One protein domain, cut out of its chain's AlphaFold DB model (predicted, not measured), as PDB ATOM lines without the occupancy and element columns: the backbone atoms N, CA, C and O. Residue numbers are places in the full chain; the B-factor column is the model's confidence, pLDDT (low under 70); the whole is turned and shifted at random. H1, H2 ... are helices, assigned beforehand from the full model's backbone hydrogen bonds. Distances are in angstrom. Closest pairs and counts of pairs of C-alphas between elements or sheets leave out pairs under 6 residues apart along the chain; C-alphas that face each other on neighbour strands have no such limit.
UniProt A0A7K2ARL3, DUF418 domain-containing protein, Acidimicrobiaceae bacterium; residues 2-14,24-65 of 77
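This is residues 2 to 14 and 24 to 65 of the 77 residues of the protein "DUF418 domain-containing protein" of Acidimicrobiaceae bacterium (UniProt A0A7K2ARL3). A long straight helix, H2, makes one side of a loose, thin assembly; the shorter H1 runs back over part of its length, and H3 extends away past H2's last end, reached by a loop at residues 48 to 53. The printed part has 55 residues with three named helices, H1, H2, H3 in chain order, and no named strand: all helix. It is loose, with a radius of gyration of the C-alphas of 14.0 A, and spans 46 by 23 by 10 A, only just flat.

H2, residues 25 to 47, and H1, residues 2 to 14, only just touch, with 3 pairs of C-alphas within 8 A. The closest C-alphas are those of Asn 2 and Gln 39, 6.6 A apart. H1 touches with residues 2 to 6 alone, H2 with residues 35 to 43 alone. They run opposite ways at a shallow tilt of 33 degrees, only just short of steep. H3, residues 54 to 64, is apart from H1 and H2. In H1, H2 and H3 every O i to N i+4 pair is within hydrogen-bond range.

H2 is 32.3 A long, from C-alpha 25 at (57.357, 30.628, 27.158). H1, 17.3 A, begins at C-alpha 2 (47.360, 50.568, 31.936). H3, 15.5 A, ends at C-alpha 64 (47.492, 72.658, 35.178).

The C-alphas farthest apart, of Ser 24 and Arg 65, are 46.4 A apart. Residues 15 to 23 are not printed; C-alphas 14 and 24 are 11.8 A apart across the cut. The link from H2 to H3 is short. No printed residue is under 70 in pLDDT.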
ATOM      1  N   ASN A   2      47.077  52.008  32.113       90.69
ATOM      2  CA  ASN A   2      47.360  50.568  31.936       90.69
ATOM      3  C   ASN A   2      48.717  50.233  31.329       90.69
ATOM      4  O   ASN A   2      49.419  49.400  31.884       90.69
ATOM      5  N   TYR A   3      49.114  50.903  30.243       90.25
ATOM      6  CA  TYR A   3      50.426  50.668  29.639       90.25
ATOM      7  C   TYR A   3      51.564  50.921  30.637       90.25
ATOM      8  O   TYR A   3      52.452  50.092  30.784       90.25
ATOM      9  N   LEU A   4      51.486  52.017  31.402       92.75
ATOM     10  CA  LEU A   4      52.479  52.335  32.427       92.75
ATOM     11  C   LEU A   4      52.504  51.265  33.525       92.75
ATOM     12  O   LEU A   4      53.572  50.777  33.880       92.75
ATOM     13  N   THR A   5      51.337  50.856  34.029       92.50
ATOM     14  CA  THR A   5      51.236  49.779  35.021       92.50
ATOM     15  C   THR A   5      51.751  48.451  34.463       92.50
ATOM     16  O   THR A   5      52.414  47.718  35.184       92.50
ATOM     17  N   GLN A   6      51.505  48.147  33.186       94.19
ATOM     18  CA  GLN A   6      51.996  46.931  32.539       94.19
ATOM     19  C   GLN A   6      53.518  46.950  32.429       94.19
ATOM     20  O   GLN A   6      54.150  45.951  32.751       94.19
ATOM     21  N   THR A   7      54.107  48.082  32.041       94.31
ATOM     22  CA  THR A   7      55.561  48.261  32.014       94.31
ATOM     23  C   THR A   7      56.160  48.103  33.407       94.31
ATOM     24  O   THR A   7      57.112  47.348  33.570       94.31
ATOM     25  N   VAL A   8      55.583  48.747  34.427       95.50
ATOM     26  CA  VAL A   8      56.059  48.626  35.814       95.50
ATOM     27  C   VAL A   8      55.983  47.176  36.289       95.50
ATOM     28  O   VAL A   8      56.975  46.654  36.787       95.50
ATOM     29  N   LEU A   9      54.845  46.503  36.097       94.62
ATOM     30  CA  LEU A   9      54.677  45.099  36.482       94.62
ATOM     31  C   LEU A   9      55.626  44.182  35.708       94.62
ATOM     32  O   LEU A   9      56.232  43.299  36.303       94.62
ATOM     33  N   GLY A  10      55.779  44.405  34.402       94.12
ATOM     34  CA  GLY A  10      56.655  43.628  33.534       94.12
ATOM     35  C   GLY A  10      58.119  43.746  33.940       94.12
ATOM     36  O   GLY A  10      58.751  42.729  34.193       94.12
ATOM     37  N   VAL A  11      58.636  44.970  34.069       94.44
ATOM     38  CA  VAL A  11      60.026  45.217  34.486       94.44
ATOM     39  C   VAL A  11      60.265  44.699  35.905       94.44
ATOM     40  O   VAL A  11      61.248  44.006  36.149       94.44
ATOM     41  N   THR A  12      59.349  44.965  36.839       94.38
ATOM     42  CA  THR A  12      59.511  44.508  38.229       94.38
ATOM     43  C   THR A  12      59.540  42.984  38.307       94.38
ATOM     44  O   THR A  12      60.448  42.430  38.922       94.38
ATOM     45  N   MET A  13      58.598  42.284  37.664       93.75
ATOM     46  CA  MET A  13      58.572  40.824  37.750       93.75
ATOM     47  C   MET A  13      59.660  40.162  36.914       93.75
ATOM     48  O   MET A  13      60.430  39.369  37.440       93.75
ATOM     49  N   LEU A  14      59.745  40.479  35.622       90.69
ATOM     50  CA  LEU A  14      60.621  39.752  34.701       90.69
ATOM     51  C   LEU A  14      62.100  40.088  34.903       90.69
ATOM     52  O   LEU A  14      62.942  39.254  34.593       90.69
ATOM     53  N   SER A  24      59.902  29.535  31.228       95.12
ATOM     54  CA  SER A  24      59.355  28.965  29.999       95.12
ATOM     55  C   SER A  24      58.428  29.959  29.290       95.12
ATOM     56  O   SER A  24      57.785  30.809  29.912       95.12
ATOM     57  N   ARG A  25      58.284  29.809  27.966       93.94
ATOM     58  CA  ARG A  25      57.357  30.628  27.158       93.94
ATOM     59  C   ARG A  25      55.920  30.547  27.680       93.94
ATOM     60  O   ARG A  25      55.213  31.550  27.677       93.94
ATOM     61  N   THR A  26      55.512  29.378  28.172       96.00
ATOM     62  CA  THR A  26      54.186  29.158  28.758       96.00
ATOM     63  C   THR A  26      54.003  29.945  30.051       96.00
ATOM     64  O   THR A  26      52.971  30.588  30.215       96.00
ATOM     65  N   MET A  27      55.001  29.963  30.943       94.56
ATOM     66  CA  MET A  27      54.932  30.756  32.181       94.56
ATOM     67  C   MET A  27      54.792  32.249  31.881       94.56
ATOM     68  O   MET A  27      53.945  32.918  32.471       94.56
ATOM     69  N   ILE A  28      55.567  32.754  30.920       94.56
ATOM     70  CA  ILE A  28      55.487  34.155  30.491       94.56
ATOM     71  C   ILE A  28      54.107  34.456  29.891       94.56
ATOM     72  O   ILE A  28      53.503  35.473  30.229       94.56
ATOM     73  N   ALA A  29      53.573  33.572  29.044       96.00
ATOM     74  CA  ALA A  29      52.248  33.746  28.452       96.00
ATOM     75  C   ALA A  29      51.139  33.784  29.518       96.00
ATOM     76  O   ALA A  29      50.290  34.674  29.486       96.00
ATOM     77  N   VAL A  30      51.177  32.870  30.493       96.50
ATOM     78  CA  VAL A  30      50.232  32.850  31.621       96.50
ATOM     79  C   VAL A  30      50.336  34.135  32.440       96.50
ATOM     80  O   VAL A  30      49.310  34.731  32.765       96.50
ATOM     81  N   TRP A  31      51.553  34.604  32.725       95.12
ATOM     82  CA  TRP A  31      51.770  35.866  33.431       95.12
ATOM     83  C   TRP A  31      51.166  37.060  32.681       95.12
ATOM     84  O   TRP A  31      50.414  37.839  33.268       95.12
ATOM     85  N   ILE A  32      51.436  37.183  31.377       95.06
ATOM     86  CA  ILE A  32      50.900  38.266  30.539       95.06
ATOM     87  C   ILE A  32      49.370  38.242  30.537       95.06
ATOM     88  O   ILE A  32      48.749  39.283  30.749       95.06
ATOM     89  N   LEU A  33      48.760  37.070  30.335       97.06
ATOM     90  CA  LEU A  33      47.303  36.924  30.343       97.06
ATOM     91  C   LEU A  33      46.701  37.257  31.713       97.06
ATOM     92  O   LEU A  33      45.659  37.911  31.776       97.06
ATOM     93  N   GLY A  34      47.371  36.871  32.801       96.50
ATOM     94  CA  GLY A  34      46.965  37.210  34.164       96.50
ATOM     95  C   GLY A  34      46.996  38.717  34.425       96.50
ATOM     96  O   GLY A  34      46.000  39.289  34.873       96.50
ATOM     97  N   VAL A  35      48.105  39.382  34.086       96.44
ATOM     98  CA  VAL A  35      48.236  40.843  34.217       96.44
ATOM     99  C   VAL A  35      47.210  41.560  33.341       96.44
ATOM    100  O   VAL A  35      46.550  42.485  33.810       96.44
ATOM    101  N   TRP A  36      47.032  41.123  32.096       95.75
ATOM    102  CA  TRP A  36      46.058  41.705  31.175       95.75
ATOM    103  C   TRP A  36      44.618  41.570  31.689       95.75
ATOM    104  O   TRP A  36      43.881  42.556  31.714       95.75
ATOM    105  N   GLY A  37      44.232  40.383  32.165       97.25
ATOM    106  CA  GLY A  37      42.910  40.147  32.747       97.25
ATOM    107  C   GLY A  37      42.659  41.011  33.985       97.25
ATOM    108  O   GLY A  37      41.614  41.659  34.094       97.25
ATOM    109  N   LEU A  38      43.651  41.105  34.877       95.94
ATOM    110  CA  LEU A  38      43.591  41.988  36.041       95.94
ATOM    111  C   LEU A  38      43.444  43.457  35.628       95.94
ATOM    112  O   LEU A  38      42.640  44.183  36.212       95.94
ATOM    113  N   GLN A  39      44.184  43.899  34.610       95.44
ATOM    114  CA  GLN A  39      44.094  45.267  34.107       95.44
ATOM    115  C   GLN A  39      42.735  45.572  33.491       95.44
ATOM    116  O   GLN A  39      42.211  46.657  33.736       95.44
ATOM    117  N   LEU A  40      42.140  44.653  32.730       95.12
ATOM    118  CA  LEU A  40      40.791  44.835  32.191       95.12
ATOM    119  C   LEU A  40      39.756  44.989  33.304       95.12
ATOM    120  O   LEU A  40      38.968  45.940  33.289       95.12
ATOM    121  N   TRP A  41      39.787  44.094  34.292       96.19
ATOM    122  CA  TRP A  41      38.882  44.157  35.435       96.19
ATOM    123  C   TRP A  41      39.065  45.452  36.235       96.19
ATOM    124  O   TRP A  41      38.103  46.184  36.469       96.19
ATOM    125  N   TRP A  42      40.306  45.794  36.585       94.81
ATOM    126  CA  TRP A  42      40.607  47.012  37.333       94.81
ATOM    127  C   TRP A  42      40.206  48.269  36.559       94.81
ATOM    128  O   TRP A  42      39.598  49.177  37.120       94.81
ATOM    129  N   SER A  43      40.508  48.326  35.261       93.38
ATOM    130  CA  SER A  43      40.233  49.502  34.430       93.38
ATOM    131  C   SER A  43      38.751  49.754  34.268       93.38
ATOM    132  O   SER A  43      38.313  50.894  34.397       93.38
ATOM    133  N   THR A  44      37.979  48.702  34.001       93.19
ATOM    134  CA  THR A  44      36.524  48.811  33.861       93.19
ATOM    135  C   THR A  44      35.889  49.216  35.187       93.19
ATOM    136  O   THR A  44      35.117  50.173  35.232       93.19
ATOM    137  N   TRP A  45      36.285  48.576  36.289       94.56
ATOM    138  CA  TRP A  45      35.817  48.932  37.628       94.56
ATOM    139  C   TRP A  45      36.170  50.378  38.014       94.56
ATOM    140  O   TRP A  45      35.333  51.091  38.580       94.56
ATOM    141  N   TRP A  46      37.386  50.827  37.695       94.06
ATOM    142  CA  TRP A  46      37.876  52.169  38.004       94.06
ATOM    143  C   TRP A  46      37.167  53.233  37.168       94.06
ATOM    144  O   TRP A  46      36.636  54.201  37.712       94.06
ATOM    145  N   LEU A  47      37.113  53.043  35.850       91.56
ATOM    146  CA  LEU A  47      36.475  53.979  34.926       91.56
ATOM    147  C   LEU A  47      34.949  53.981  35.041       91.56
ATOM    148  O   LEU A  47      34.323  54.909  34.555       91.56
ATOM    149  N   ALA A  48      34.329  53.019  35.727       91.62
ATOM    150  CA  ALA A  48      32.923  53.126  36.117       91.62
ATOM    151  C   ALA A  48      32.687  54.146  37.253       91.62
ATOM    152  O   ALA A  48      31.560  54.569  37.487       91.62
ATOM    153  N   ARG A  49      33.735  54.527  38.000       90.56
ATOM    154  CA  ARG A  49      33.651  55.398  39.193       90.56
ATOM    155  C   ARG A  49      34.358  56.739  38.998       90.56
ATOM    156  O   ARG A  49      33.954  57.758  39.569       90.56
ATOM    157  N   PHE A  50      35.422  56.748  38.202       91.88
ATOM    158  CA  PHE A  50      36.327  57.879  38.040       91.88
ATOM    159  C   PHE A  50      36.465  58.283  36.571       91.88
ATOM    160  O   PHE A  50      36.340  57.465  35.665       91.88
ATOM    161  N   ARG A  51      36.699  59.572  36.318       88.12
ATOM    162  CA  ARG A  51      36.747  60.155  34.961       88.12
ATOM    163  C   ARG A  51      38.058  59.886  34.227       88.12
ATOM    164  O   ARG A  51      38.096  59.954  33.005       88.12
ATOM    165  N   TYR A  52      39.123  59.640  34.980       91.44
ATOM    166  CA  TYR A  52      40.485  59.525  34.475       91.44
ATOM    167  C   TYR A  52      41.192  58.368  35.170       91.44
ATOM    168  O   TYR A  52      40.873  58.029  36.317       91.44
ATOM    169  N   GLY A  53      42.200  57.797  34.510       92.56
ATOM    170  CA  GLY A  53      43.138  56.925  35.203       92.56
ATOM    171  C   GLY A  53      43.918  57.703  36.278       92.56
ATOM    172  O   GLY A  53      44.119  58.911  36.133       92.56
ATOM    173  N   PRO A  54      44.392  57.042  37.347       91.19
ATOM    174  CA  PRO A  54      45.055  57.717  38.465       91.19
ATOM    175  C   PRO A  54      46.297  58.506  38.027       91.19
ATOM    176  O   PRO A  54      46.479  59.646  38.447       91.19
ATOM    177  N   PHE A  55      47.114  57.944  37.129       93.25
ATOM    178  CA  PHE A  55      48.316  58.622  36.637       93.25
ATOM    179  C   PHE A  55      47.983  59.788  35.699       93.25
ATOM    180  O   PHE A  55      48.588  60.849  35.786       93.25
ATOM    181  N   GLU A  56      46.984  59.626  34.829       92.69
ATOM    182  CA  GLU A  56      46.512  60.708  33.953       92.69
ATOM    183  C   GLU A  56      45.939  61.872  34.758       92.69
ATOM    184  O   GLU A  56      46.186  63.032  34.435       92.69
ATOM    185  N   TRP A  57      45.189  61.568  35.816       93.62
ATOM    186  CA  TRP A  57      44.673  62.574  36.728       93.62
ATOM    187  C   TRP A  57      45.804  63.319  37.439       93.62
ATOM    188  O   TRP A  57      45.829  64.548  37.405       93.62
ATOM    189  N   ALA A  58      46.771  62.590  38.005       93.56
ATOM    190  CA  ALA A  58      47.935  63.187  38.652       93.56
ATOM    191  C   ALA A  58      48.725  64.076  37.679       93.56
ATOM    192  O   ALA A  58      49.060  65.213  38.012       93.56
ATOM    193  N   TRP A  59      48.941  63.604  36.447       93.75
ATOM    194  CA  TRP A  59      49.608  64.371  35.398       93.75
ATOM    195  C   TRP A  59      48.851  65.656  35.045       93.75
ATOM    196  O   TRP A  59      49.460  66.721  34.924       93.75
ATOM    197  N   ARG A  60      47.518  65.599  34.930       92.12
ATOM    198  CA  ARG A  60      46.684  66.787  34.681       92.12
ATOM    199  C   ARG A  60      46.748  67.777  35.841       92.12
ATOM    200  O   ARG A  60      46.924  68.968  35.594       92.12
ATOM    201  N   CYS A  61      46.652  67.303  37.081       94.06
ATOM    202  CA  CYS A  61      46.790  68.154  38.262       94.06
ATOM    203  C   CYS A  61      48.163  68.835  38.312       94.06
ATOM    204  O   CYS A  61      48.233  70.030  38.584       94.06
ATOM    205  N   ALA A  62      49.238  68.113  37.984       95.50
ATOM    206  CA  ALA A  62      50.588  68.670  37.922       95.50
ATOM    207  C   ALA A  62      50.745  69.700  36.788       95.50
ATOM    208  O   ALA A  62      51.270  70.789  37.011       95.50
ATOM    209  N   THR A  63      50.240  69.384  35.591       95.06
ATOM    210  CA  THR A  63      50.348  70.241  34.396       95.06
ATOM    211  C   THR A  63      49.602  71.558  34.583       95.06
ATOM    212  O   THR A  63      50.152  72.630  34.350       95.06
ATOM    213  N   TYR A  64      48.350  71.484  35.034       93.56
ATOM    214  CA  TYR A  64      47.492  72.658  35.178       93.56
ATOM    215  C   TYR A  64      47.574  73.296  36.566       93.56
ATOM    216  O   TYR A  64      46.886  74.287  36.804       93.56
ATOM    217  N   ARG A  65      48.363  72.722  37.488       92.69
ATOM    218  CA  ARG A  65      48.501  73.142  38.898       92.69
ATOM    219  C   ARG A  65      47.159  73.366  39.602       92.69
ATOM    220  O   ARG A  65      47.034  74.199  40.492       92.69
TER     221      ARG A  65